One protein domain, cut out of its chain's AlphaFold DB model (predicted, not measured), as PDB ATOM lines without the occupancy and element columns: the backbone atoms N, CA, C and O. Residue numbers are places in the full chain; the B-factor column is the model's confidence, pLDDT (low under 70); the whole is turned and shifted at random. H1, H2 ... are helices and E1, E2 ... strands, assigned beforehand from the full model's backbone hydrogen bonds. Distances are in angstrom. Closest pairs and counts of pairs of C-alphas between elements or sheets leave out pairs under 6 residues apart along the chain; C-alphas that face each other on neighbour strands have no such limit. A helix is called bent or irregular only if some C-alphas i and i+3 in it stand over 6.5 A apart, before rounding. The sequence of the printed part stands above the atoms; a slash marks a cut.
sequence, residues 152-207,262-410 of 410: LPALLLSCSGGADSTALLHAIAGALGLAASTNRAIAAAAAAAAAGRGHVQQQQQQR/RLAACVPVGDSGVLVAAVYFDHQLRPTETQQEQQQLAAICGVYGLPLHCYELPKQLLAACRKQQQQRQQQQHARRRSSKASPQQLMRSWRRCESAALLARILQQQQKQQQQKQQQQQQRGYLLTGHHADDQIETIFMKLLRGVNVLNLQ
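This is residues 152 to 207 and 262 to 410 of the 410 residues of the protein "tRNA(Ile)-2-lysyl-cytidine synthase" of Eimeria tenella (UniProt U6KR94). A strongly twisted sheet of five strands has helices over both faces: H1 and H3 over one, the long H5 over the other, while H2 packs on H3 as a further layer. H4 and H6 reach away from the sheet, and residues 201 to 207, 329 to 336 and 368 to 374 stick out. The printed part has 205 residues, in order E1 H1 H2 E2 E3 H3 E4 H4 H5 E5 H6; the class is mixed, helices and strands. The sheet is branched and mixed: E1 and E3, E1 and E5, E3 and E4 are parallel, E2 and E3 antiparallel. The whole is only just loose, close to compact, with a radius of gyration of the C-alphas of 20.4 A and spans of 64 by 52 by 33 A.

E1, residues 154 to 159, has E3, residues 272 to 282, on one side (N 157 to O 277, 2.8 A) and E5, residues 381 to 385, on the other (N 158 to O 384, 2.8 A). On the other side of E3 from E1 lie E2, residues 265 to 269, in a hairpin with E3 (N 267 to O 274, 2.9 A), and E4, residues 308 to 312 (N 280 to O 309, 2.8 A). H1, residues 163 to 175, is on the sheet at a height of 9.0 A, over E1 and only just not over E5, on which 2 of its C-alphas fall. H3, residues 287 to 304, is on the same face at 9.4 A, over E3 and only just over E4, on which 3 of its C-alphas fall; E3, H3 and E4 form a strand-helix-strand unit, two parallel strands joined through a helix, with a right-handed crossover. H2, residues 179 to 207, touches H3, closest at the C-alphas of Ala 189 and Gln 296, 4.7 A, at a shallow tilt of 24 degrees, opposite ways; H1, H2 and H3 form an up-and-down bundle, each running against the one before. H5, residues 343 to 370, is on the opposite face, with the C-alphas of Leu 156 and Leu 359 6.7 A apart. H4, residues 315 to 330, touches H5 with residues 321 to 325 alone, closest at the C-alphas of Cys 321 and Pro 343, 5.3 A, in a helical hairpin. H6, residues 389 to 401, touches no helix and is not on the sheet. Every O i to N i+4 pair is within hydrogen-bond range in H1, H4, H5 and H6; H2 has 20 of 25 and H3 13 of 14.

E1 begins at C-alpha 154 (-33.997, 48.446, 19.767), and H6 ends at C-alpha 401 (-67.893, 37.838, 31.710). H2 is 43.0 A long and irregular, with C-alphas 180 and 183 7.2 A apart; H5 is 41.0 A and E3 33.2 A.

Residues 208 to 261 are not printed, and C-alphas 207 and 262 are 40.2 A apart across the cut. The link from H4 to H5, 12 residues, is long. Mean pLDDT of the printed part is 90.0; residue 337 and residues 372 to 376 are under 70.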
ATOM      1  N   LEU A 152     -29.883  51.655  14.738       88.44
ATOM      2  CA  LEU A 152     -30.287  50.257  14.867       88.44
ATOM      3  C   LEU A 152     -31.566  50.237  15.701       88.44
ATOM      4  O   LEU A 152     -31.578  50.889  16.751       88.44
ATOM      5  N   PRO A 153     -32.633  49.545  15.274       93.31
ATOM      6  CA  PRO A 153     -33.838  49.436  16.076       93.31
ATOM      7  C   PRO A 153     -33.512  48.694  17.376       93.31
ATOM      8  O   PRO A 153     -32.686  47.777  17.393       93.31
ATOM      9  N   ALA A 154     -34.157  49.097  18.471       95.25
ATOM     10  CA  ALA A 154     -33.997  48.446  19.767       95.25
ATOM     11  C   ALA A 154     -35.177  47.512  20.051       95.25
ATOM     12  O   ALA A 154     -36.331  47.939  20.024       95.25
ATOM     13  N   LEU A 155     -34.892  46.251  20.356       96.94
ATOM     14  CA  LEU A 155     -35.846  45.219  20.741       96.94
ATOM     15  C   LEU A 155     -35.598  44.804  22.190       96.94
ATOM     16  O   LEU A 155     -34.506  44.364  22.553       96.94
ATOM     17  N   LEU A 156     -36.638  44.905  23.009       97.62
ATOM     18  CA  LEU A 156     -36.640  44.419  24.382       97.62
ATOM     19  C   LEU A 156     -37.572  43.210  24.494       97.62
ATOM     20  O   LEU A 156     -38.768  43.320  24.232       97.62
ATOM     21  N   LEU A 157     -37.030  42.058  24.885       97.50
ATOM     22  CA  LEU A 157     -37.765  40.803  25.048       97.50
ATOM     23  C   LEU A 157     -38.187  40.647  26.511       97.50
ATOM     24  O   LEU A 157     -37.344  40.454  27.381       97.50
ATOM     25  N   SER A 158     -39.484  40.736  26.803       97.31
ATOM     26  CA  SER A 158     -40.015  40.551  28.156       97.31
ATOM     27  C   SER A 158     -40.299  39.077  28.430       97.31
ATOM     28  O   SER A 158     -41.276  38.517  27.925       97.31
ATOM     29  N   CYS A 159     -39.488  38.471  29.292       96.44
ATOM     30  CA  CYS A 159     -39.539  37.059  29.642       96.44
ATOM     31  C   CYS A 159     -40.241  36.827  30.990       96.44
ATOM     32  O   CYS A 159     -40.049  37.577  31.948       96.44
ATOM     33  N   SER A 160     -41.055  35.771  31.072       90.88
ATOM     34  CA  SER A 160     -41.786  35.368  32.283       90.88
ATOM     35  C   SER A 160     -41.208  34.128  32.964       90.88
ATOM     36  O   SER A 160     -41.687  33.783  34.034       90.88
ATOM     37  N   GLY A 161     -40.225  33.455  32.352       87.50
ATOM     38  CA  GLY A 161     -39.689  32.172  32.828       87.50
ATOM     39  C   GLY A 161     -40.458  30.952  32.313       87.50
ATOM     40  O   GLY A 161     -39.966  29.833  32.395       87.50
ATOM     41  N   GLY A 162     -41.639  31.161  31.722       91.38
ATOM     42  CA  GLY A 162     -42.453  30.101  31.133       91.38
ATOM     43  C   GLY A 162     -41.976  29.644  29.752       91.38
ATOM     44  O   GLY A 162     -41.117  30.273  29.114       91.38
ATOM     45  N   ALA A 163     -42.600  28.566  29.266       91.12
ATOM     46  CA  ALA A 163     -42.319  27.970  27.961       91.12
ATOM     47  C   ALA A 163     -42.481  28.981  26.813       91.12
ATOM     48  O   ALA A 163     -41.606  29.058  25.957       91.12
ATOM     49  N   ASP A 164     -43.506  29.837  26.848       92.12
ATOM     50  CA  ASP A 164     -43.762  30.821  25.783       92.12
ATOM     51  C   ASP A 164     -42.665  31.877  25.683       92.12
ATOM     52  O   ASP A 164     -42.238  32.255  24.595       92.12
ATOM     53  N   SER A 165     -42.148  32.337  26.826       93.38
ATOM     54  CA  SER A 165     -41.029  33.281  26.831       93.38
ATOM     55  C   SER A 165     -39.731  32.653  26.324       93.38
ATOM     56  O   SER A 165     -38.929  33.329  25.683       93.38
ATOM     57  N   THR A 166     -39.558  31.352  26.566       94.25
ATOM     58  CA  THR A 166     -38.432  30.574  26.045       94.25
ATOM     59  C   THR A 166     -38.573  30.363  24.536       94.25
ATOM     60  O   THR A 166     -37.620  30.591  23.794       94.25
ATOM     61  N   ALA A 167     -39.773  30.026  24.057       93.12
ATOM     62  CA  ALA A 167     -40.078  29.907  22.635       93.12
ATOM     63  C   ALA A 167     -39.876  31.239  21.896       93.12
ATOM     64  O   ALA A 167     -39.244  31.258  20.843       93.12
ATOM     65  N   LEU A 168     -40.319  32.362  22.476       95.12
ATOM     66  CA  LEU A 168     -40.074  33.699  21.930       95.12
ATOM     67  C   LEU A 168     -38.572  34.000  21.817       95.12
ATOM     68  O   LEU A 168     -38.134  34.506  20.786       95.12
ATOM     69  N   LEU A 169     -37.779  33.682  22.849       95.56
ATOM     70  CA  LEU A 169     -36.322  33.853  22.811       95.56
ATOM     71  C   LEU A 169     -35.690  33.036  21.681       95.56
ATOM     72  O   LEU A 169     -34.906  33.583  20.910       95.56
ATOM     73  N   HIS A 170     -36.049  31.756  21.560       95.62
ATOM     74  CA  HIS A 170     -35.548  30.885  20.496       95.62
ATOM     75  C   HIS A 170     -35.950  31.379  19.105       95.62
ATOM     76  O   HIS A 170     -35.118  31.372  18.201       95.62
ATOM     77  N   ALA A 171     -37.186  31.851  18.941       94.12
ATOM     78  CA  ALA A 171     -37.678  32.334  17.660       94.12
ATOM     79  C   ALA A 171     -36.998  33.623  17.215       94.12
ATOM     80  O   ALA A 171     -36.571  33.731  16.067       94.12
ATOM     81  N   ILE A 172     -36.826  34.577  18.133       95.25
ATOM     82  CA  ILE A 172     -36.068  35.794  17.848       95.25
ATOM     83  C   ILE A 172     -34.605  35.446  17.573       95.25
ATOM     84  O   ILE A 172     -34.064  35.901  16.575       95.25
ATOM     85  N   ALA A 173     -33.974  34.586  18.374       94.06
ATOM     86  CA  ALA A 173     -32.603  34.149  18.119       94.06
ATOM     87  C   ALA A 173     -32.456  33.480  16.738       94.06
ATOM     88  O   ALA A 173     -31.534  33.806  15.996       94.06
ATOM     89  N   GLY A 174     -33.383  32.597  16.359       93.06
ATOM     90  CA  GLY A 174     -33.405  31.963  15.042       93.06
ATOM     91  C   GLY A 174     -33.543  32.975  13.907       93.06
ATOM     92  O   GLY A 174     -32.781  32.921  12.944       93.06
ATOM     93  N   ALA A 175     -34.448  33.942  14.057       91.69
ATOM     94  CA  ALA A 175     -34.665  35.003  13.081       91.69
ATOM     95  C   ALA A 175     -33.479  35.987  12.972       91.69
ATOM     96  O   ALA A 175     -33.269  36.593  11.924       91.69
ATOM     97  N   LEU A 176     -32.661  36.097  14.023       92.00
ATOM     98  CA  LEU A 176     -31.390  36.828  14.032       92.00
ATOM     99  C   LEU A 176     -30.202  35.990  13.508       92.00
ATOM    100  O   LEU A 176     -29.053  36.395  13.649       92.00
ATOM    101  N   GLY A 177     -30.442  34.793  12.959       92.50
ATOM    102  CA  GLY A 177     -29.382  33.912  12.457       92.50
ATOM    103  C   GLY A 177     -28.594  33.171  13.547       92.50
ATOM    104  O   GLY A 177     -27.595  32.519  13.253       92.50
ATOM    105  N   LEU A 178     -29.048  33.197  14.803       92.12
ATOM    106  CA  LEU A 178     -28.417  32.499  15.935       92.12
ATOM    107  C   LEU A 178     -28.929  31.054  16.105       92.12
ATOM    108  O   LEU A 178     -28.727  30.436  17.154       92.12
ATOM    109  N   ALA A 179     -29.585  30.493  15.083       90.94
ATOM    110  CA  ALA A 179     -30.205  29.167  15.129       90.94
ATOM    111  C   ALA A 179     -29.206  28.033  15.427       90.94
ATOM    112  O   ALA A 179     -29.548  27.078  16.123       90.94
ATOM    113  N   ALA A 180     -27.952  28.158  14.973       89.94
ATOM    114  CA  ALA A 180     -26.892  27.181  15.250       89.94
ATOM    115  C   ALA A 180     -26.617  27.009  16.759       89.94
ATOM    116  O   ALA A 180     -26.193  25.943  17.206       89.94
ATOM    117  N   SER A 181     -26.906  28.039  17.558       92.38
ATOM    118  CA  SER A 181     -26.727  28.028  19.010       92.38
ATOM    119  C   SER A 181     -27.939  27.477  19.766       92.38
ATOM    120  O   SER A 181     -27.843  27.253  20.971       92.38
ATOM    121  N   THR A 182     -29.070  27.218  19.100       90.81
ATOM    122  CA  THR A 182     -30.327  26.828  19.762       90.81
ATOM    123  C   THR A 182     -30.215  25.515  20.526       90.81
ATOM    124  O   THR A 182     -30.590  25.467  21.694       90.81
ATOM    125  N   ASN A 183     -29.608  24.478  19.945       90.31
ATOM    126  CA  ASN A 183     -29.415  23.202  20.648       90.31
ATOM    127  C   ASN A 183     -28.532  23.363  21.895       90.31
ATOM    128  O   ASN A 183     -28.808  22.776  22.940       90.31
ATOM    129  N   ARG A 184     -27.502  24.216  21.814       91.50
ATOM    130  CA  ARG A 184     -26.647  24.548  22.962       91.50
ATOM    131  C   ARG A 184     -27.419  25.337  24.021       91.50
ATOM    132  O   ARG A 184     -27.229  25.084  25.206       91.50
ATOM    133  N   ALA A 185     -28.297  26.253  23.614       91.75
ATOM    134  CA  ALA A 185     -29.123  27.041  24.524       91.75
ATOM    135  C   ALA A 185     -30.128  26.154  25.272       91.75
ATOM    136  O   ALA A 185     -30.251  26.274  26.488       91.75
ATOM    137  N   ILE A 186     -30.773  25.213  24.574       90.50
ATOM    138  CA  ILE A 186     -31.678  24.219  25.173       90.50
ATOM    139  C   ILE A 186     -30.919  23.326  26.162       90.50
ATOM    140  O   ILE A 186     -31.376  23.123  27.286       90.50
ATOM    141  N   ALA A 187     -29.734  22.834  25.789       92.38
ATOM    142  CA  ALA A 187     -28.904  22.027  26.681       92.38
ATOM    143  C   ALA A 187     -28.468  22.808  27.934       92.38
ATOM    144  O   ALA A 187     -28.541  22.286  29.046       92.38
ATOM    145  N   ALA A 188     -28.068  24.075  27.778       91.75
ATOM    146  CA  ALA A 188     -27.690  24.943  28.892       91.75
ATOM    147  C   ALA A 188     -28.881  25.244  29.819       91.75
ATOM    148  O   ALA A 188     -28.738  25.198  31.041       91.75
ATOM    149  N   ALA A 189     -30.064  25.483  29.248       90.81
ATOM    150  CA  ALA A 189     -31.314  25.659  29.983       90.81
ATOM    151  C   ALA A 189     -31.665  24.417  30.815       90.81
ATOM    152  O   ALA A 189     -31.963  24.527  32.004       90.81
ATOM    153  N   ALA A 190     -31.586  23.232  30.203       90.75
ATOM    154  CA  ALA A 190     -31.856  21.963  30.867       90.75
ATOM    155  C   ALA A 190     -30.852  21.686  31.997       90.75
ATOM    156  O   ALA A 190     -31.253  21.277  33.087       90.75
ATOM    157  N   ALA A 191     -29.565  21.967  31.774       91.81
ATOM    158  CA  ALA A 191     -28.530  21.844  32.797       91.81
ATOM    159  C   ALA A 191     -28.771  22.799  33.982       91.81
ATOM    160  O   ALA A 191     -28.684  22.377  35.136       91.81
ATOM    161  N   ALA A 192     -29.144  24.056  33.715       90.62
ATOM    162  CA  ALA A 192     -29.495  25.028  34.750       90.62
ATOM    163  C   ALA A 192     -30.728  24.586  35.560       90.62
ATOM    164  O   ALA A 192     -30.705  24.599  36.792       90.62
ATOM    165  N   ALA A 193     -31.777  24.111  34.883       89.00
ATOM    166  CA  ALA A 193     -32.975  23.593  35.539       89.00
ATOM    167  C   ALA A 193     -32.678  22.350  36.400       89.00
ATOM    168  O   ALA A 193     -33.226  22.208  37.496       89.00
ATOM    169  N   ALA A 194     -31.792  21.457  35.943       90.00
ATOM    170  CA  ALA A 194     -31.369  20.282  36.703       90.00
ATOM    171  C   ALA A 194     -30.562  20.666  37.957       90.00
ATOM    172  O   ALA A 194     -30.833  20.143  39.040       90.00
ATOM    173  N   ALA A 195     -29.635  21.622  37.840       89.88
ATOM    174  CA  ALA A 195     -28.841  22.116  38.965       89.88
ATOM    175  C   ALA A 195     -29.719  22.729  40.074       89.88
ATOM    176  O   ALA A 195     -29.487  22.488  41.261       89.88
ATOM    177  N   GLY A 196     -30.782  23.451  39.700       84.81
ATOM    178  CA  GLY A 196     -31.726  24.039  40.653       84.81
ATOM    179  C   GLY A 196     -32.514  23.012  41.480       84.81
ATOM    180  O   GLY A 196     -32.873  23.289  42.627       84.81
ATOM    181  N   ARG A 197     -32.761  21.804  40.950       87.00
ATOM    182  CA  ARG A 197     -33.505  20.753  41.672       87.00
ATOM    183  C   ARG A 197     -32.707  20.153  42.825       87.00
ATOM    184  O   ARG A 197     -33.282  19.909  43.886       87.00
ATOM    185  N   GLY A 198     -31.397  19.972  42.644       85.12
ATOM    186  CA  GLY A 198     -30.518  19.431  43.686       85.12
ATOM    187  C   GLY A 198     -30.526  20.292  44.950       85.12
ATOM    188  O   GLY A 198     -30.656  19.775  46.059       85.12
ATOM    189  N   HIS A 199     -30.503  21.617  44.784       84.19
ATOM    190  CA  HIS A 199     -30.512  22.548  45.912       84.19
ATOM    191  C   HIS A 199     -31.845  22.538  46.678       84.19
ATOM    192  O   HIS A 199     -31.853  22.583  47.910       84.19
ATOM    193  N   VAL A 200     -32.987  22.463  45.981       82.88
ATOM    194  CA  VAL A 200     -34.305  22.420  46.641       82.88
ATOM    195  C   VAL A 200     -34.471  21.123  47.431       82.88
ATOM    196  O   VAL A 200     -34.927  21.157  48.574       82.88
ATOM    197  N   GLN A 201     -34.054  19.987  46.865       85.75
ATOM    198  CA  GLN A 201     -34.142  18.698  47.548       85.75
ATOM    199  C   GLN A 201     -33.225  18.642  48.777       85.75
ATOM    200  O   GLN A 201     -33.659  18.211  49.846       85.75
ATOM    201  N   GLN A 202     -31.993  19.150  48.669       87.88
ATOM    202  CA  GLN A 202     -31.068  19.226  49.802       87.88
ATOM    203  C   GLN A 202     -31.602  20.141  50.915       87.88
ATOM    204  O   GLN A 202     -31.542  19.785  52.093       87.88
ATOM    205  N   GLN A 203     -32.181  21.291  50.562       87.00
ATOM    206  CA  GLN A 203     -32.772  22.209  51.537       87.00
ATOM    207  C   GLN A 203     -34.009  21.606  52.223       87.00
ATOM    208  O   GLN A 203     -34.202  21.794  53.425       87.00
ATOM    209  N   GLN A 204     -34.838  20.852  51.493       86.50
ATOM    210  CA  GLN A 204     -35.967  20.128  52.082       86.50
ATOM    211  C   GLN A 204     -35.501  19.037  53.052       86.50
ATOM    212  O   GLN A 204     -36.041  18.949  54.153       86.50
ATOM    213  N   GLN A 205     -34.460  18.275  52.702       91.56
ATOM    214  CA  GLN A 205     -33.873  17.281  53.605       91.56
ATOM    215  C   GLN A 205     -33.287  17.923  54.870       91.56
ATOM    216  O   GLN A 205     -33.499  17.415  55.968       91.56
ATOM    217  N   GLN A 206     -32.602  19.066  54.758       91.56
ATOM    218  CA  GLN A 206     -32.098  19.796  55.929       91.56
ATOM    219  C   GLN A 206     -33.234  20.287  56.837       91.56
ATOM    220  O   GLN A 206     -33.128  20.183  58.058       91.56
ATOM    221  N   ARG A 207     -34.345  20.766  56.263       89.00
ATOM    222  CA  ARG A 207     -35.528  21.169  57.040       89.00
ATOM    223  C   ARG A 207     -36.218  19.994  57.723       89.00
ATOM    224  O   ARG A 207     -36.713  20.170  58.829       89.00
ATOM    225  N   ARG A 262     -23.273  46.476  29.410       81.06
ATOM    226  CA  ARG A 262     -23.964  46.521  28.128       81.06
ATOM    227  C   ARG A 262     -25.462  46.454  28.389       81.06
ATOM    228  O   ARG A 262     -25.960  45.447  28.881       81.06
ATOM    229  N   LEU A 263     -26.183  47.516  28.033       84.75
ATOM    230  CA  LEU A 263     -27.643  47.529  28.142       84.75
ATOM    231  C   LEU A 263     -28.323  46.699  27.041       84.75
ATOM    232  O   LEU A 263     -29.415  46.188  27.265       84.75
ATOM    233  N   ALA A 264     -27.680  46.532  25.883       86.00
ATOM    234  CA  ALA A 264     -28.154  45.704  24.774       86.00
ATOM    235  C   ALA A 264     -26.967  45.115  23.991       86.00
ATOM    236  O   ALA A 264     -25.863  45.669  24.015       86.00
ATOM    237  N   ALA A 265     -27.191  43.992  23.305       85.56
ATOM    238  CA  ALA A 265     -26.256  43.446  22.325       85.56
ATOM    239  C   ALA A 265     -26.669  43.886  20.922       85.56
ATOM    240  O   ALA A 265     -27.840  43.812  20.567       85.56
ATOM    241  N   CYS A 266     -25.702  44.329  20.122       85.62
ATOM    242  CA  CYS A 266     -25.904  44.508  18.691       85.62
ATOM    243  C   CYS A 266     -25.780  43.143  18.018       85.62
ATOM    244  O   CYS A 266     -24.713  42.531  18.080       85.62
ATOM    245  N   VAL A 267     -26.855  42.683  17.389       87.25
ATOM    246  CA  VAL A 267     -26.890  41.428  16.642       87.25
ATOM    247  C   VAL A 267     -27.023  41.764  15.155       87.25
ATOM    248  O   VAL A 267     -27.951  42.492  14.797       87.25
ATOM    249  N   PRO A 268     -26.094  41.312  14.295       79.88
ATOM    250  CA  PRO A 268     -26.208  41.519  12.855       79.88
ATOM    251  C   PRO A 268     -27.359  40.680  12.279       79.88
ATOM    252  O   PRO A 268     -27.553  39.532  12.669       79.88
ATOM    253  N   VAL A 269     -28.115  41.260  11.349       83.12
ATOM    254  CA  VAL A 269     -29.251  40.668  10.630       83.12
ATOM    255  C   VAL A 269     -29.130  41.065   9.157       83.12
ATOM    256  O   VAL A 269     -29.594  42.128   8.745       83.12
ATOM    257  N   GLY A 270     -28.465  40.224   8.359       82.81
ATOM    258  CA  GLY A 270     -28.075  40.584   6.991       82.81
ATOM    259  C   GLY A 270     -27.057  41.730   6.993       82.81
ATOM    260  O   GLY A 270     -26.077  41.670   7.736       82.81
ATOM    261  N   ASP A 271     -27.320  42.776   6.207       82.00
ATOM    262  CA  ASP A 271     -26.488  43.991   6.141       82.00
ATOM    263  C   ASP A 271     -26.818  45.015   7.248       82.00
ATOM    264  O   ASP A 271     -26.095  45.996   7.437       82.00
ATOM    265  N   SER A 272     -27.894  44.774   8.002       82.88
ATOM    266  CA  SER A 272     -28.384  45.641   9.076       82.88
ATOM    267  C   SER A 272     -28.074  45.048  10.450       82.88
ATOM    268  O   SER A 272     -27.773  43.867  10.589       82.88
ATOM    269  N   GLY A 273     -28.149  45.852  11.509       88.75
ATOM    270  CA  GLY A 273     -28.028  45.377  12.891       88.75
ATOM    271  C   GLY A 273     -29.281  45.685  13.703       88.75
ATOM    272  O   GLY A 273     -30.017  46.620  13.400       88.75
ATOM    273  N   VAL A 274     -29.513  44.923  14.766       93.12
ATOM    274  CA  VAL A 274     -30.597  45.169  15.720       93.12
ATOM    275  C   VAL A 274     -30.031  45.130  17.134       93.12
ATOM    276  O   VAL A 274     -29.233  44.256  17.472       93.12
ATOM    277  N   LEU A 275     -30.423  46.085  17.976       94.75
ATOM    278  CA  LEU A 275     -30.075  46.070  19.394       94.75
ATOM    279  C   LEU A 275     -31.083  45.202  20.137       94.75
ATOM    280  O   LEU A 275     -32.264  45.524  20.156       94.75
ATOM    281  N   VAL A 276     -30.632  44.122  20.764       96.31
ATOM    282  CA  VAL A 276     -31.503  43.166  21.454       96.31
ATOM    283  C   VAL A 276     -31.089  43.042  22.915       96.31
ATOM    284  O   VAL A 276     -29.905  42.917  23.241       96.31
ATOM    285  N   ALA A 277     -32.076  43.071  23.805       97.44
ATOM    286  CA  ALA A 277     -31.920  42.773  25.223       97.44
ATOM    287  C   ALA A 277     -33.111  41.948  25.719       97.44
ATOM    288  O   ALA A 277     -34.221  42.076  25.201       97.44
ATOM    289  N   ALA A 278     -32.896  41.131  26.744       97.62
ATOM    290  CA  ALA A 278     -33.951  40.423  27.456       97.62
ATOM    291  C   ALA A 278     -34.177  41.058  28.833       97.62
ATOM    292  O   ALA A 278     -33.247  41.566  29.460       97.62
ATOM    293  N   VAL A 279     -35.415  41.021  29.320       97.88
ATOM    294  CA  VAL A 279     -35.785  41.473  30.662       97.88
ATOM    295  C   VAL A 279     -36.656  40.432  31.357       97.88
ATOM    296  O   VAL A 279     -37.605  39.917  30.776       97.88
ATOM    297  N   TYR A 280     -36.337  40.134  32.612       97.81
ATOM    298  CA  TYR A 280     -37.098  39.258  33.496       97.81
ATOM    299  C   TYR A 280     -37.536  40.023  34.749       97.81
ATOM    300  O   TYR A 280     -36.785  40.835  35.295       97.81
ATOM    301  N   PHE A 281     -38.757  39.752  35.207       96.69
ATOM    302  CA  PHE A 281     -39.377  40.426  36.347       96.69
ATOM    303  C   PHE A 281     -39.673  39.427  37.467       96.69
ATOM    304  O   PHE A 281     -40.683  38.722  37.415       96.69
ATOM    305  N   ASP A 282     -38.831  39.417  38.498       95.75
ATOM    306  CA  ASP A 282     -39.045  38.642  39.715       95.75
ATOM    307  C   ASP A 282     -40.132  39.304  40.574       95.75
ATOM    308  O   ASP A 282     -39.943  40.352  41.196       95.75
ATOM    309  N   HIS A 283     -41.301  38.668  40.613       92.81
ATOM    310  CA  HIS A 283     -42.442  39.117  41.408       92.81
ATOM    311  C   HIS A 283     -42.410  38.630  42.871       92.81
ATOM    312  O   HIS A 283     -43.302  38.983  43.645       92.81
ATOM    313  N   GLN A 284     -41.436  37.801  43.257       92.44
ATOM    314  CA  GLN A 284     -41.200  37.273  44.610       92.44
ATOM    315  C   GLN A 284     -42.397  36.539  45.240       92.44
ATOM    316  O   GLN A 284     -42.526  36.446  46.465       92.44
ATOM    317  N   LEU A 285     -43.303  36.014  44.407       88.62
ATOM    318  CA  LEU A 285     -44.444  35.218  44.888       88.62
ATOM    319  C   LEU A 285     -44.095  33.730  44.990       88.62
ATOM    320  O   LEU A 285     -44.773  33.008  45.713       88.62
ATOM    321  N   ARG A 286     -43.059  33.277  44.268       90.06
ATOM    322  CA  ARG A 286     -42.640  31.871  44.176       90.06
ATOM    323  C   ARG A 286     -41.107  31.787  44.173       90.06
ATOM    324  O   ARG A 286     -40.524  31.483  43.140       90.06
ATOM    325  N   PRO A 287     -40.440  32.084  45.303       88.38
ATOM    326  CA  PRO A 287     -38.989  32.307  45.333       88.38
ATOM    327  C   PRO A 287     -38.173  31.119  44.799       88.38
ATOM    328  O   PRO A 287     -37.156  31.322  44.146       88.38
ATOM    329  N   THR A 288     -38.636  29.886  45.023       89.69
ATOM    330  CA  THR A 288     -37.977  28.672  44.517       89.69
ATOM    331  C   THR A 288     -38.078  28.528  43.000       89.69
ATOM    332  O   THR A 288     -37.105  28.147  42.360       89.69
ATOM    333  N   GLU A 289     -39.241  28.832  42.421       92.62
ATOM    334  CA  GLU A 289     -39.474  28.741  40.974       92.62
ATOM    335  C   GLU A 289     -38.778  29.892  40.249       92.62
ATOM    336  O   GLU A 289     -38.079  29.670  39.268       92.62
ATOM    337  N   THR A 290     -38.874  31.108  40.791       93.12
ATOM    338  CA  THR A 290     -38.250  32.301  40.215       93.12
ATOM    339  C   THR A 290     -36.735  32.148  40.078       93.12
ATOM    340  O   THR A 290     -36.176  32.499  39.041       93.12
ATOM    341  N   GLN A 291     -36.052  31.568  41.071       92.94
ATOM    342  CA  GLN A 291     -34.611  31.332  40.961       92.94
ATOM    343  C   GLN A 291     -34.273  30.367  39.810       92.94
ATOM    344  O   GLN A 291     -33.315  30.604  39.074       92.94
ATOM    345  N   GLN A 292     -35.063  29.303  39.633       93.06
ATOM    346  CA  GLN A 292     -34.876  28.338  38.543       93.06
ATOM    347  C   GLN A 292     -35.145  28.981  37.178       93.06
ATOM    348  O   GLN A 292     -34.328  28.853  36.269       93.06
ATOM    349  N   GLU A 293     -36.244  29.727  37.056       94.94
ATOM    350  CA  GLU A 293     -36.608  30.478  35.852       94.94
ATOM    351  C   GLU A 293     -35.510  31.481  35.464       94.94
ATOM    352  O   GLU A 293     -35.091  31.539  34.307       94.94
ATOM    353  N   GLN A 294     -34.993  32.242  36.433       95.00
ATOM    354  CA  GLN A 294     -33.925  33.213  36.206       95.00
ATOM    355  C   GLN A 294     -32.628  32.534  35.751       95.00
ATOM    356  O   GLN A 294     -31.994  33.011  34.811       95.00
ATOM    357  N   GLN A 295     -32.232  31.423  36.381       94.56
ATOM    358  CA  GLN A 295     -31.043  30.656  35.987       94.56
ATOM    359  C   GLN A 295     -31.185  30.078  34.578       94.56
ATOM    360  O   GLN A 295     -30.250  30.160  33.780       94.56
ATOM    361  N   GLN A 296     -32.360  29.540  34.253       95.62
ATOM    362  CA  GLN A 296     -32.662  29.014  32.929       95.62
ATOM    363  C   GLN A 296     -32.569  30.115  31.864       95.62
ATOM    364  O   GLN A 296     -31.877  29.947  30.859       95.62
ATOM    365  N   LEU A 297     -33.210  31.264  32.096       96.25
ATOM    366  CA  LEU A 297     -33.155  32.405  31.182       96.25
ATOM    367  C   LEU A 297     -31.735  32.958  31.044       96.25
ATOM    368  O   LEU A 297     -31.318  33.278  29.932       96.25
ATOM    369  N   ALA A 298     -30.979  33.039  32.140       95.94
ATOM    370  CA  ALA A 298     -29.589  33.485  32.121       95.94
ATOM    371  C   ALA A 298     -28.706  32.545  31.289       95.94
ATOM    372  O   ALA A 298     -27.889  33.019  30.502       95.94
ATOM    373  N   ALA A 299     -28.905  31.229  31.405       95.25
ATOM    374  CA  ALA A 299     -28.192  30.239  30.606       95.25
ATOM    375  C   ALA A 299     -28.515  30.376  29.106       95.25
ATOM    376  O   ALA A 299     -27.600  30.427  28.284       95.25
ATOM    377  N   ILE A 300     -29.799  30.514  28.752       96.19
ATOM    378  CA  ILE A 300     -30.244  30.708  27.360       96.19
ATOM    379  C   ILE A 300     -29.661  32.001  26.780       96.19
ATOM    380  O   ILE A 300     -29.032  31.984  25.722       96.19
ATOM    381  N   CYS A 301     -29.836  33.122  27.484       96.25
ATOM    382  CA  CYS A 301     -29.355  34.427  27.036       96.25
ATOM    383  C   CYS A 301     -27.825  34.454  26.931       96.25
ATOM    384  O   CYS A 301     -27.294  35.016  25.977       96.25
ATOM    385  N   GLY A 302     -27.120  33.788  27.852       95.62
ATOM    386  CA  GLY A 302     -25.667  33.633  27.811       95.62
ATOM    387  C   GLY A 302     -25.181  32.900  26.560       95.62
ATOM    388  O   GLY A 302     -24.222  33.345  25.935       95.62
ATOM    389  N   VAL A 303     -25.873  31.834  26.138       95.56
ATOM    390  CA  VAL A 303     -25.543  31.115  24.893       95.56
ATOM    391  C   VAL A 303     -25.795  31.972  23.650       95.56
ATOM    392  O   VAL A 303     -25.017  31.908  22.699       95.56
ATOM    393  N   TYR A 304     -26.846  32.794  23.656       95.50
ATOM    394  CA  TYR A 304     -27.141  33.713  22.554       95.50
ATOM    395  C   TYR A 304     -26.342  35.023  22.585       95.50
ATOM    396  O   TYR A 304     -26.423  35.800  21.638       95.50
ATOM    397  N   GLY A 305     -25.580  35.289  23.649       94.88
ATOM    398  CA  GLY A 305     -24.876  36.561  23.824       94.88
ATOM    399  C   GLY A 305     -25.809  37.757  24.054       94.88
ATOM    400  O   GLY A 305     -25.429  38.894  23.774       94.88
ATOM    401  N   LEU A 306     -27.028  37.521  24.551       95.25
ATOM    402  CA  LEU A 306     -28.017  38.561  24.835       95.25
ATOM    403  C   LEU A 306     -27.895  39.041  26.294       95.25
ATOM    404  O   LEU A 306     -27.875  38.209  27.204       95.25
ATOM    405  N   PRO A 307     -27.861  40.359  26.567       96.19
ATOM    406  CA  PRO A 307     -27.931  40.871  27.930       96.19
ATOM    407  C   PRO A 307     -29.294  40.561  28.545       96.19
ATOM    408  O   PRO A 307     -30.326  40.889  27.956       96.19
ATOM    409  N   LEU A 308     -29.289  39.960  29.733       96.81
ATOM    410  CA  LEU A 308     -30.486  39.707  30.528       96.81
ATOM    411  C   LEU A 308     -30.530  40.674  31.715       96.81
ATOM    412  O   LEU A 308     -29.663  40.638  32.586       96.81
ATOM    413  N   HIS A 309     -31.564  41.510  31.763       97.12
ATOM    414  CA  HIS A 309     -31.843  42.411  32.880       97.12
ATOM    415  C   HIS A 309     -32.866  41.775  33.816       97.12
ATOM    416  O   HIS A 309     -33.967  41.441  33.389       97.12
ATOM    417  N   CYS A 310     -32.534  41.628  35.094       96.94
ATOM    418  CA  CYS A 310     -33.453  41.091  36.096       96.94
ATOM    419  C   CYS A 310     -33.893  42.206  37.045       96.94
ATOM    420  O   CYS A 310     -33.052  42.884  37.634       96.94
ATOM    421  N   TYR A 311     -35.204  42.377  37.204       96.69
ATOM    422  CA  TYR A 311     -35.785  43.335  38.140       96.69
ATOM    423  C   TYR A 311     -36.563  42.609  39.223       96.69
ATOM    424  O   TYR A 311     -37.439  41.801  38.927       96.69
ATOM    425  N   GLU A 312     -36.280  42.959  40.468       96.56
ATOM    426  CA  GLU A 312     -37.024  42.493  41.630       96.56
ATOM    427  C   GLU A 312     -38.162  43.456  41.969       96.56
ATOM    428  O   GLU A 312     -37.994  44.680  41.946       96.56
ATOM    429  N   LEU A 313     -39.327  42.908  42.320       95.56
ATOM    430  CA  LEU A 313     -40.463  43.701  42.766       95.56
ATOM    431  C   LEU A 313     -40.105  44.469  44.056       95.56
ATOM    432  O   LEU A 313     -39.762  43.847  45.064       95.56
ATOM    433  N   PRO A 314     -40.254  45.808  44.086       96.50
ATOM    434  CA  PRO A 314     -39.985  46.595  45.285       96.50
ATOM    435  C   PRO A 314     -40.748  46.085  46.515       96.50
ATOM    436  O   PRO A 314     -41.957  45.831  46.453       96.50
ATOM    437  N   LYS A 315     -40.066  46.003  47.669       95.31
ATOM    438  CA  LYS A 315     -40.628  45.479  48.933       95.31
ATOM    439  C   LYS A 315     -41.937  46.169  49.335       95.31
ATOM    440  O   LYS A 315     -42.828  45.523  49.885       95.31
ATOM    441  N   GLN A 316     -42.087  47.460  49.034       95.06
ATOM    442  CA  GLN A 316     -43.305  48.228  49.308       95.06
ATOM    443  C   GLN A 316     -44.494  47.734  48.467       95.06
ATOM    444  O   GLN A 316     -45.597  47.572  48.994       95.06
ATOM    445  N   LEU A 317     -44.270  47.450  47.177       93.19
ATOM    446  CA  LEU A 317     -45.290  46.895  46.284       93.19
ATOM    447  C   LEU A 317     -45.626  45.451  46.665       93.19
ATOM    448  O   LEU A 317     -46.802  45.097  46.720       93.19
ATOM    449  N   LEU A 318     -44.620  44.648  47.023       92.75
ATOM    450  CA  LEU A 318     -44.828  43.289  47.524       92.75
ATOM    451  C   LEU A 318     -45.681  43.281  48.803       92.75
ATOM    452  O   LEU A 318     -46.639  42.513  48.911       92.75
ATOM    453  N   ALA A 319     -45.386  44.172  49.754       92.50
ATOM    454  CA  ALA A 319     -46.176  44.332  50.970       92.50
ATOM    455  C   ALA A 319     -47.619  44.765  50.663       92.50
ATOM    456  O   ALA A 319     -48.556  44.239  51.267       92.50
ATOM    457  N   ALA A 320     -47.820  45.675  49.704       90.00
ATOM    458  CA  ALA A 320     -49.151  46.085  49.257       90.00
ATOM    459  C   ALA A 320     -49.935  44.914  48.633       90.00
ATOM    460  O   ALA A 320     -51.098  44.705  48.983       90.00
ATOM    461  N   CYS A 321     -49.292  44.106  47.783       89.88
ATOM    462  CA  CYS A 321     -49.888  42.903  47.200       89.88
ATOM    463  C   CYS A 321     -50.281  41.878  48.272       89.88
ATOM    464  O   CYS A 321     -51.415  41.395  48.261       89.88
ATOM    465  N   ARG A 322     -49.391  41.589  49.235       91.38
ATOM    466  CA  ARG A 322     -49.666  40.651  50.340       91.38
ATOM    467  C   ARG A 322     -50.813  41.134  51.225       91.38
ATOM    468  O   ARG A 322     -51.742  40.370  51.477       91.38
ATOM    469  N   LYS A 323     -50.810  42.414  51.619       90.75
ATOM    470  CA  LYS A 323     -51.912  43.028  52.383       90.75
ATOM    471  C   LYS A 323     -53.240  42.906  51.640       90.75
ATOM    472  O   LYS A 323     -54.253  42.556  52.236       90.75
ATOM    473  N   GLN A 324     -53.248  43.153  50.331       89.25
ATOM    474  CA  GLN A 324     -54.461  43.033  49.527       89.25
ATOM    475  C   GLN A 324     -54.947  41.580  49.406       89.25
ATOM    476  O   GLN A 324     -56.154  41.333  49.425       89.25
ATOM    477  N   GLN A 325     -54.033  40.616  49.289       89.12
ATOM    478  CA  GLN A 325     -54.369  39.194  49.237       89.12
ATOM    479  C   GLN A 325     -54.953  38.701  50.569       89.12
ATOM    480  O   GLN A 325     -55.992  38.042  50.563       89.12
ATOM    481  N   GLN A 326     -54.363  39.102  51.699       90.50
ATOM    482  CA  GLN A 326     -54.885  38.821  53.044       90.50
ATOM    483  C   GLN A 326     -56.275  39.437  53.252       90.50
ATOM    484  O   GLN A 326     -57.199  38.759  53.698       90.50
ATOM    485  N   GLN A 327     -56.472  40.696  52.837       89.56
ATOM    486  CA  GLN A 327     -57.782  41.354  52.910       89.56
ATOM    487  C   GLN A 327     -58.848  40.610  52.098       89.56
ATOM    488  O   GLN A 327     -59.981  40.494  52.550       89.56
ATOM    489  N   ARG A 328     -58.504  40.060  50.925       86.06
ATOM    490  CA  ARG A 328     -59.445  39.260  50.120       86.06
ATOM    491  C   ARG A 328     -59.831  37.939  50.777       86.06
ATOM    492  O   ARG A 328     -60.950  37.490  50.555       86.06
ATOM    493  N   GLN A 329     -58.938  37.328  51.554       88.25
ATOM    494  CA  GLN A 329     -59.248  36.112  52.311       88.25
ATOM    495  C   GLN A 329     -60.206  36.417  53.469       88.25
ATOM    496  O   GLN A 329     -61.174  35.694  53.662       88.25
ATOM    497  N   GLN A 330     -60.007  37.537  54.169       88.94
ATOM    498  CA  GLN A 330     -60.874  37.947  55.285       88.94
ATOM    499  C   GLN A 330     -62.235  38.498  54.821       88.94
ATOM    500  O   GLN A 330     -63.257  38.294  55.470       88.94
ATOM    501  N   GLN A 331     -62.278  39.193  53.681       80.81
ATOM    502  CA  GLN A 331     -63.486  39.860  53.182       80.81
ATOM    503  C   GLN A 331     -64.402  38.961  52.344       80.81
ATOM    504  O   GLN A 331     -65.374  39.469  51.785       80.81
ATOM    505  N   GLN A 332     -64.177  37.643  52.274       72.75
ATOM    506  CA  GLN A 332     -65.127  36.751  51.590       72.75
ATOM    507  C   GLN A 332     -66.551  36.848  52.177       72.75
ATOM    508  O   GLN A 332     -67.521  36.631  51.455       72.75
ATOM    509  N   HIS A 333     -66.691  37.289  53.434       71.62
ATOM    510  CA  HIS A 333     -67.990  37.520  54.075       71.62
ATOM    511  C   HIS A 333     -68.511  38.966  53.966       71.62
ATOM    512  O   HIS A 333     -69.719  39.194  54.029       71.62
ATOM    513  N   ALA A 334     -67.644  39.958  53.736       72.69
ATOM    514  CA  ALA A 334     -68.034  41.366  53.678       72.69
ATOM    515  C   ALA A 334     -68.164  41.829  52.218       72.69
ATOM    516  O   ALA A 334     -67.180  42.115  51.543       72.69
ATOM    517  N   ARG A 335     -69.400  41.962  51.717       77.38
ATOM    518  CA  ARG A 335     -69.735  42.308  50.314       77.38
ATOM    519  C   ARG A 335     -69.240  43.680  49.804       77.38
ATOM    520  O   ARG A 335     -69.637  44.105  48.717       77.38
ATOM    521  N   ARG A 336     -68.386  44.402  50.531       76.31
ATOM    522  CA  ARG A 336     -67.887  45.719  50.110       76.31
ATOM    523  C   ARG A 336     -66.668  45.576  49.201       76.31
ATOM    524  O   ARG A 336     -65.541  45.414  49.652       76.31
ATOM    525  N   ARG A 337     -66.899  45.678  47.888       68.56
ATOM    526  CA  ARG A 337     -65.834  45.758  46.878       68.56
ATOM    527  C   ARG A 337     -65.056  47.068  47.035       68.56
ATOM    528  O   ARG A 337     -65.543  48.129  46.665       68.56
ATOM    529  N   SER A 338     -63.838  46.984  47.560       74.75
ATOM    530  CA  SER A 338     -62.868  48.081  47.498       74.75
ATOM    531  C   SER A 338     -62.424  48.319  46.047       74.75
ATOM    532  O   SER A 338     -62.132  47.367  45.325       74.75
ATOM    533  N   SER A 339     -62.334  49.586  45.632       79.38
ATOM    534  CA  SER A 339     -61.886  50.038  44.300       79.38
ATOM    535  C   SER A 339     -60.376  49.907  44.053       79.38
ATOM    536  O   SER A 339     -59.875  50.354  43.023       79.38
ATOM    537  N   LYS A 340     -59.619  49.306  44.978       83.62
ATOM    538  CA  LYS A 340     -58.167  49.147  44.834       83.62
ATOM    539  C   LYS A 340     -57.840  48.214  43.661       83.62
ATOM    540  O   LYS A 340     -58.404  47.121  43.559       83.62
ATOM    541  N   ALA A 341     -56.902  48.641  42.810       84.81
ATOM    542  CA  ALA A 341     -56.389  47.864  41.679       84.81
ATOM    543  C   ALA A 341     -56.006  46.448  42.125       84.81
ATOM    544  O   ALA A 341     -55.460  46.278  43.211       84.81
ATOM    545  N   SER A 342     -56.312  45.421  41.325       90.12
ATOM    546  CA  SER A 342     -55.981  44.040  41.699       90.12
ATOM    547  C   SER A 342     -54.459  43.840  41.800       90.12
ATOM    548  O   SER A 342     -53.720  44.524  41.086       90.12
ATOM    549  N   PRO A 343     -53.966  42.866  42.592       90.12
ATOM    550  CA  PRO A 343     -52.530  42.579  42.657       90.12
ATOM    551  C   PRO A 343     -51.925  42.321  41.269       90.12
ATOM    552  O   PRO A 343     -50.839  42.790  40.949       90.12
ATOM    553  N   GLN A 344     -52.676  41.647  40.395       91.06
ATOM    554  CA  GLN A 344     -52.291  41.388  39.005       91.06
ATOM    555  C   GLN A 344     -52.175  42.675  38.178       91.06
ATOM    556  O   GLN A 344     -51.252  42.810  37.379       91.06
ATOM    557  N   GLN A 345     -53.094  43.629  38.356       91.12
ATOM    558  CA  GLN A 345     -53.030  44.923  37.677       91.12
ATOM    559  C   GLN A 345     -51.827  45.738  38.157       91.12
ATOM    560  O   GLN A 345     -51.150  46.349  37.332       91.12
ATOM    561  N   LEU A 346     -51.528  45.695  39.458       91.56
ATOM    562  CA  LEU A 346     -50.355  46.344  40.037       91.56
ATOM    563  C   LEU A 346     -49.057  45.777  39.445       91.56
ATOM    564  O   LEU A 346     -48.240  46.539  38.932       91.56
ATOM    565  N   MET A 347     -48.915  44.447  39.398       93.31
ATOM    566  CA  MET A 347     -47.753  43.792  38.782       93.31
ATOM    567  C   MET A 347     -47.630  44.113  37.286       93.31
ATOM    568  O   MET A 347     -46.541  44.400  36.798       93.31
ATOM    569  N   ARG A 348     -48.743  44.111  36.539       93.62
ATOM    570  CA  ARG A 348     -48.749  44.499  35.118       93.62
ATOM    571  C   ARG A 348     -48.304  45.948  34.923       93.62
ATOM    572  O   ARG A 348     -47.534  46.203  34.006       93.62
ATOM    573  N   SER A 349     -48.774  46.870  35.762       93.44
ATOM    574  CA  SER A 349     -48.380  48.281  35.695       93.44
ATOM    575  C   SER A 349     -46.887  48.452  35.955       93.44
ATOM    576  O   SER A 349     -46.212  49.107  35.170       93.44
ATOM    577  N   TRP A 350     -46.369  47.815  37.009       95.25
ATOM    578  CA  TRP A 350     -44.949  47.861  37.348       95.25
ATOM    579  C   TRP A 350     -44.066  47.340  36.202       95.25
ATOM    580  O   TRP A 350     -43.192  48.069  35.741       95.25
ATOM    581  N   ARG A 351     -44.366  46.153  35.646       96.25
ATOM    582  CA  ARG A 351     -43.606  45.589  34.510       96.25
ATOM    583  C   ARG A 351     -43.577  46.515  33.294       96.25
ATOM    584  O   ARG A 351     -42.536  46.644  32.655       96.25
ATOM    585  N   ARG A 352     -44.697  47.178  32.971       95.69
ATOM    586  CA  ARG A 352     -44.752  48.142  31.856       95.69
ATOM    587  C   ARG A 352     -43.861  49.353  32.112       95.69
ATOM    588  O   ARG A 352     -43.121  49.741  31.215       95.69
ATOM    589  N   CYS A 353     -43.931  49.931  33.311       96.25
ATOM    590  CA  CYS A 353     -43.122  51.090  33.680       96.25
ATOM    591  C   CYS A 353     -41.624  50.767  33.628       96.25
ATOM    592  O   CYS A 353     -40.871  51.506  33.000       96.25
ATOM    593  N   GLU A 354     -41.205  49.644  34.214       96.81
ATOM    594  CA  GLU A 354     -39.796  49.233  34.210       96.81
ATOM    595  C   GLU A 354     -39.297  48.867  32.806       96.81
ATOM    596  O   GLU A 354     -38.216  49.295  32.409       96.81
ATOM    597  N   SER A 355     -40.100  48.150  32.007       96.50
ATOM    598  CA  SER A 355     -39.743  47.831  30.614       96.50
ATOM    599  C   SER A 355     -39.560  49.099  29.780       96.50
ATOM    600  O   SER A 355     -38.587  49.220  29.038       96.50
ATOM    601  N   ALA A 356     -40.473  50.066  29.916       96.06
ATOM    602  CA  ALA A 356     -40.382  51.343  29.219       96.06
ATOM    603  C   ALA A 356     -39.151  52.146  29.666       96.06
ATOM    604  O   ALA A 356     -38.448  52.706  28.826       96.06
ATOM    605  N   ALA A 357     -38.854  52.164  30.969       96.00
ATOM    606  CA  ALA A 357     -37.678  52.836  31.509       96.00
ATOM    607  C   ALA A 357     -36.370  52.205  31.004       96.00
ATOM    608  O   ALA A 357     -35.452  52.931  30.620       96.00
ATOM    609  N   LEU A 358     -36.281  50.873  30.961       96.12
ATOM    610  CA  LEU A 358     -35.120  50.170  30.413       96.12
ATOM    611  C   LEU A 358     -34.950  50.446  28.915       96.12
ATOM    612  O   LEU A 358     -33.855  50.798  28.479       96.12
ATOM    613  N   LEU A 359     -36.032  50.352  28.138       96.31
ATOM    614  CA  LEU A 359     -36.002  50.634  26.704       96.31
ATOM    615  C   LEU A 359     -35.553  52.076  26.424       96.31
ATOM    616  O   LEU A 359     -34.700  52.301  25.568       96.31
ATOM    617  N   ALA A 360     -36.044  53.045  27.202       95.06
ATOM    618  CA  ALA A 360     -35.604  54.435  27.112       95.06
ATOM    619  C   ALA A 360     -34.101  54.596  27.406       95.06
ATOM    620  O   ALA A 360     -33.425  55.348  26.708       95.06
ATOM    621  N   ARG A 361     -33.549  53.867  28.391       95.69
ATOM    622  CA  ARG A 361     -32.103  53.885  28.685       95.69
ATOM    623  C   ARG A 361     -31.270  53.293  27.548       95.69
ATOM    624  O   ARG A 361     -30.225  53.858  27.232       95.69
ATOM    625  N   ILE A 362     -31.724  52.197  26.932       94.00
ATOM    626  CA  ILE A 362     -31.056  51.578  25.771       94.00
ATOM    627  C   ILE A 362     -30.977  52.585  24.616       94.00
ATOM    628  O   ILE A 362     -29.890  52.854  24.104       94.00
ATOM    629  N   LEU A 363     -32.108  53.207  24.271       92.75
ATOM    630  CA  LEU A 363     -32.185  54.229  23.221       92.75
ATOM    631  C   LEU A 363     -31.320  55.454  23.559       92.75
ATOM    632  O   LEU A 363     -30.558  55.942  22.729       92.75
ATOM    633  N   GLN A 364     -31.351  55.928  24.806       92.25
ATOM    634  CA  GLN A 364     -30.526  57.059  25.230       92.25
ATOM    635  C   GLN A 364     -29.023  56.749  25.140       92.25
ATOM    636  O   GLN A 364     -28.239  57.614  24.742       92.25
ATOM    637  N   GLN A 365     -28.594  55.537  25.508       91.06
ATOM    638  CA  GLN A 365     -27.194  55.126  25.379       91.06
ATOM    639  C   GLN A 365     -26.757  55.124  23.909       91.06
ATOM    640  O   GLN A 365     -25.666  55.606  23.599       91.06
ATOM    641  N   GLN A 366     -27.623  54.656  23.011       88.31
ATOM    642  CA  GLN A 366     -27.384  54.683  21.571       88.31
ATOM    643  C   GLN A 366     -27.275  56.119  21.038       88.31
ATOM    644  O   GLN A 366     -26.344  56.434  20.300       88.31
ATOM    645  N   GLN A 367     -28.169  57.020  21.456       87.75
ATOM    646  CA  GLN A 367     -28.107  58.435  21.074       87.75
ATOM    647  C   GLN A 367     -26.809  59.104  21.537       87.75
ATOM    648  O   GLN A 367     -26.185  59.818  20.756       87.75
ATOM    649  N   LYS A 368     -26.354  58.850  22.772       88.19
ATOM    650  CA  LYS A 368     -25.086  59.405  23.285       88.19
ATOM    651  C   LYS A 368     -23.878  58.984  22.446       88.19
ATOM    652  O   LYS A 368     -22.969  59.783  22.258       88.19
ATOM    653  N   GLN A 369     -23.881  57.763  21.911       84.44
ATOM    654  CA  GLN A 369     -22.829  57.296  21.001       84.44
ATOM    655  C   GLN A 369     -22.903  57.968  19.616       84.44
ATOM    656  O   GLN A 369     -21.888  58.065  18.933       84.44
ATOM    657  N   GLN A 370     -24.077  58.470  19.212       80.19
ATOM    658  CA  GLN A 370     -24.313  59.109  17.910       80.19
ATOM    659  C   GLN A 370     -24.218  60.646  17.931       80.19
ATOM    660  O   GLN A 370     -24.022  61.249  16.880       80.19
ATOM    661  N   GLN A 371     -24.314  61.298  19.097       71.12
ATOM    662  CA  GLN A 371     -24.355  62.767  19.237       71.12
ATOM    663  C   GLN A 371     -23.126  63.520  18.695       71.12
ATOM    664  O   GLN A 371     -23.192  64.734  18.523       71.12
ATOM    665  N   GLN A 372     -22.039  62.835  18.337       65.44
ATOM    666  CA  GLN A 372     -20.936  63.453  17.589       65.44
ATOM    667  C   GLN A 372     -21.288  63.760  16.117       65.44
ATOM    668  O   GLN A 372     -20.536  64.463  15.449       65.44
ATOM    669  N   LYS A 373     -22.424  63.276  15.593       60.25
ATOM    670  CA  LYS A 373     -22.831  63.430  14.186       60.25
ATOM    671  C   LYS A 373     -24.284  63.930  14.081       60.25
ATOM    672  O   LYS A 373     -25.197  63.137  13.917       60.25
ATOM    673  N   GLN A 374     -24.459  65.247  14.232       57.59
ATOM    674  CA  GLN A 374     -25.580  66.192  13.969       57.59
ATOM    675  C   GLN A 374     -27.001  65.777  13.463       57.59
ATOM    676  O   GLN A 374     -27.772  66.674  13.132       57.59
ATOM    677  N   GLN A 375     -27.454  64.521  13.434       61.88
ATOM    678  CA  GLN A 375     -28.812  64.176  12.970       61.88
ATOM    679  C   GLN A 375     -29.692  63.595  14.086       61.88
ATOM    680  O   GLN A 375     -29.514  62.462  14.530       61.88
ATOM    681  N   GLN A 376     -30.682  64.381  14.526       62.56
ATOM    682  CA  GLN A 376     -31.710  63.995  15.503       62.56
ATOM    683  C   GLN A 376     -32.856  63.205  14.844       62.56
ATOM    684  O   GLN A 376     -34.002  63.651  14.826       62.56
ATOM    685  N   GLN A 377     -32.575  62.031  14.279       70.38
ATOM    686  CA  GLN A 377     -33.660  61.140  13.850       70.38
ATOM    687  C   GLN A 377     -34.270  60.421  15.065       70.38
ATOM    688  O   GLN A 377     -33.556  60.005  15.982       70.38
ATOM    689  N   GLN A 378     -35.603  60.310  15.083       77.12
ATOM    690  CA  GLN A 378     -36.353  59.653  16.154       77.12
ATOM    691  C   GLN A 378     -36.100  58.141  16.130       77.12
ATOM    692  O   GLN A 378     -36.616  57.432  15.270       77.12
ATOM    693  N   GLN A 379     -35.345  57.634  17.103       82.00
ATOM    694  CA  GLN A 379     -35.145  56.194  17.262       82.00
ATOM    695  C   GLN A 379     -36.411  55.521  17.807       82.00
ATOM    696  O   GLN A 379     -37.055  56.030  18.728       82.00
ATOM    697  N   ARG A 380     -36.747  54.347  17.262       89.50
ATOM    698  CA  ARG A 380     -37.870  53.519  17.718       89.50
ATOM    699  C   ARG A 380     -37.376  52.319  18.518       89.50
ATOM    700  O   ARG A 380     -36.432  51.634  18.126       89.50
ATOM    701  N   GLY A 381     -38.057  52.062  19.629       94.56
ATOM    702  CA  GLY A 381     -37.888  50.859  20.432       94.56
ATOM    703  C   GLY A 381     -39.159  50.015  20.417       94.56
ATOM    704  O   GLY A 381     -40.264  50.559  20.434       94.56
ATOM    705  N   TYR A 382     -39.001  48.697  20.428       96.56
ATOM    706  CA  TYR A 382     -40.093  47.732  20.452       96.56
ATOM    707  C   TYR A 382     -39.978  46.850  21.697       96.56
ATOM    708  O   TYR A 382     -38.891  46.401  22.059       96.56
ATOM    709  N   LEU A 383     -41.113  46.587  22.342       96.94
ATOM    710  CA  LEU A 383     -41.234  45.648  23.455       96.94
ATOM    711  C   LEU A 383     -41.984  44.412  22.965       96.94
ATOM    712  O   LEU A 383     -43.134  44.521  22.541       96.94
ATOM    713  N   LEU A 384     -41.342  43.251  23.039       96.75
ATOM    714  CA  LEU A 384     -41.914  41.971  22.638       96.75
ATOM    715  C   LEU A 384     -42.271  41.150  23.874       96.75
ATOM    716  O   LEU A 384     -41.488  41.044  24.817       96.75
ATOM    717  N   THR A 385     -43.463  40.561  23.868       95.88
ATOM    718  CA  THR A 385     -43.995  39.737  24.960       95.88
ATOM    719  C   THR A 385     -44.476  38.406  24.402       95.88
ATOM    720  O   THR A 385     -45.156  38.395  23.378       95.88
ATOM    721  N   GLY A 386     -44.179  37.298  25.083       92.25
ATOM    722  CA  GLY A 386     -44.643  35.963  24.685       92.25
ATOM    723  C   GLY A 386     -46.080  35.701  25.127       92.25
ATOM    724  O   GLY A 386     -46.285  34.882  26.011       92.25
ATOM    725  N   HIS A 387     -47.048  36.444  24.584       92.06
ATOM    726  CA  HIS A 387     -48.473  36.150  24.780       92.06
ATOM    727  C   HIS A 387     -48.921  35.118  23.742       92.06
ATOM    728  O   HIS A 387     -48.706  35.333  22.546       92.06
ATOM    729  N   HIS A 388     -49.554  34.035  24.180       89.56
ATOM    730  CA  HIS A 388     -50.042  32.980  23.288       89.56
ATOM    731  C   HIS A 388     -51.519  33.177  22.912       89.56
ATOM    732  O   HIS A 388     -52.189  34.110  23.360       89.56
ATOM    733  N   ALA A 389     -52.035  32.313  22.033       88.56
ATOM    734  CA  ALA A 389     -53.428  32.370  21.589       88.56
ATOM    735  C   ALA A 389     -54.408  32.213  22.764       88.56
ATOM    736  O   ALA A 389     -55.383  32.963  22.845       88.56
ATOM    737  N   ASP A 390     -54.123  31.313  23.712       90.62
ATOM    738  CA  ASP A 390     -55.018  31.119  24.859       90.62
ATOM    739  C   ASP A 390     -55.091  32.361  25.759       90.62
ATOM    740  O   ASP A 390     -56.182  32.673  26.223       90.62
ATOM    741  N   ASP A 391     -54.024  33.163  25.905       91.69
ATOM    742  CA  ASP A 391     -54.099  34.454  26.617       91.69
ATOM    743  C   ASP A 391     -55.147  35.395  25.995       91.69
ATOM    744  O   ASP A 391     -55.823  36.165  26.692       91.69
ATOM    745  N   GLN A 392     -55.289  35.358  24.665       91.62
ATOM    746  CA  GLN A 392     -56.282  36.154  23.941       91.62
ATOM    747  C   GLN A 392     -57.686  35.609  24.173       91.62
ATOM    748  O   GLN A 392     -58.600  36.380  24.470       91.62
ATOM    749  N   ILE A 393     -57.854  34.286  24.105       93.25
ATOM    750  CA  ILE A 393     -59.130  33.619  24.377       93.25
ATOM    751  C   ILE A 393     -59.568  33.899  25.819       93.25
ATOM    752  O   ILE A 393     -60.686  34.365  26.048       93.25
ATOM    753  N   GLU A 394     -58.674  33.721  26.791       92.56
ATOM    754  CA  GLU A 394     -58.892  34.070  28.194       92.56
ATOM    755  C   GLU A 394     -59.273  35.542  28.350       92.56
ATOM    756  O   GLU A 394     -60.217  35.872  29.070       92.56
ATOM    757  N   THR A 395     -58.584  36.446  27.649       92.75
ATOM    758  CA  THR A 395     -58.896  37.877  27.682       92.75
ATOM    759  C   THR A 395     -60.292  38.158  27.130       92.75
ATOM    760  O   THR A 395     -61.040  38.920  27.751       92.75
ATOM    761  N   ILE A 396     -60.678  37.525  26.022       92.31
ATOM    762  CA  ILE A 396     -62.013  37.643  25.426       92.31
ATOM    763  C   ILE A 396     -63.072  37.128  26.405       92.31
ATOM    764  O   ILE A 396     -64.001  37.868  26.730       92.31
ATOM    765  N   PHE A 397     -62.913  35.922  26.962       95.12
ATOM    766  CA  PHE A 397     -63.844  35.376  27.956       95.12
ATOM    767  C   PHE A 397     -63.938  36.263  29.200       95.12
ATOM    768  O   PHE A 397     -65.034  36.565  29.670       95.12
ATOM    769  N   MET A 398     -62.810  36.759  29.709       93.38
ATOM    770  CA  MET A 398     -62.785  37.654  30.865       93.38
ATOM    771  C   MET A 398     -63.438  39.011  30.574       93.38
ATOM    772  O   MET A 398     -64.082  39.570  31.466       93.38
ATOM    773  N   LYS A 399     -63.309  39.555  29.355       93.06
ATOM    774  CA  LYS A 399     -64.027  40.764  28.912       93.06
ATOM    775  C   LYS A 399     -65.536  40.493  28.812       93.06
ATOM    776  O   LYS A 399     -66.323  41.257  29.375       93.06
ATOM    777  N   LEU A 400     -65.940  39.383  28.193       91.94
ATOM    778  CA  LEU A 400     -67.345  38.979  28.060       91.94
ATOM    779  C   LEU A 400     -68.021  38.779  29.423       91.94
ATOM    780  O   LEU A 400     -69.084  39.345  29.677       91.94
ATOM    781  N   LEU A 401     -67.377  38.064  30.351       93.56
ATOM    782  CA  LEU A 401     -67.893  37.838  31.710       93.56
ATOM    783  C   LEU A 401     -68.021  39.131  32.530       93.56
ATOM    784  O   LEU A 401     -68.827  39.205  33.459       93.56
ATOM    785  N   ARG A 402     -67.248  40.168  32.191       90.88
ATOM    786  CA  ARG A 402     -67.362  41.506  32.793       90.88
ATOM    787  C   ARG A 402     -68.478  42.353  32.176       90.88
ATOM    788  O   ARG A 402     -68.745  43.431  32.699       90.88
ATOM    789  N   GLY A 403     -69.138  41.876  31.118       94.88
ATOM    790  CA  GLY A 403     -70.168  42.618  30.391       94.88
ATOM    791  C   GLY A 403     -69.598  43.708  29.483       94.88
ATOM    792  O   GLY A 403     -70.264  44.714  29.252       94.88
ATOM    793  N   VAL A 404     -68.358  43.548  29.008       94.44
ATOM    794  CA  VAL A 404     -67.776  44.448  28.005       94.44
ATOM    795  C   VAL A 404     -68.519  44.247  26.678       94.44
ATOM    796  O   VAL A 404     -68.793  43.115  26.288       94.44
ATOM    797  N   ASN A 405     -68.865  45.344  25.995       93.06
ATOM    798  CA  ASN A 405     -69.523  45.302  24.685       93.06
ATOM    799  C   ASN A 405     -68.633  44.567  23.660       93.06
ATOM    800  O   ASN A 405     -67.414  44.726  23.691       93.06
ATOM    801  N   VAL A 406     -69.238  43.805  22.744       90.94
ATOM    802  CA  VAL A 406     -68.559  43.089  21.648       90.94
ATOM    803  C   VAL A 406     -67.656  44.024  20.833       90.94
ATOM    804  O   VAL A 406     -66.560  43.632  20.445       90.94
ATOM    805  N   LEU A 407     -68.052  45.292  20.672       90.69
ATOM    806  CA  LEU A 407     -67.250  46.317  19.988       90.69
ATOM    807  C   LEU A 407     -65.921  46.648  20.698       90.69
ATOM    808  O   LEU A 407     -64.995  47.134  20.065       90.69
ATOM    809  N   ASN A 408     -65.803  46.349  21.995       87.88
ATOM    810  CA  ASN A 408     -64.607  46.584  22.813       87.88
ATOM    811  C   ASN A 408     -63.793  45.293  23.057       87.88
ATOM    812  O   ASN A 408     -62.957  45.234  23.971       87.88
ATOM    813  N   LEU A 409     -64.062  44.223  22.297       86.44
ATOM    814  CA  LEU A 409     -63.319  42.967  22.421       86.44
ATOM    815  C   LEU A 409     -61.935  43.014  21.775       86.44
ATOM    816  O   LEU A 409     -61.079  42.258  22.235       86.44
ATOM    817  N   GLN A 410     -61.706  43.927  20.826       72.94
ATOM    818  CA  GLN A 410     -60.406  44.136  20.180       72.94
ATOM    819  C   GLN A 410     -59.309  44.606  21.145       72.94
ATOM    820  O   GLN A 410     -59.627  45.139  22.243       72.94
TER     821      GLN A 410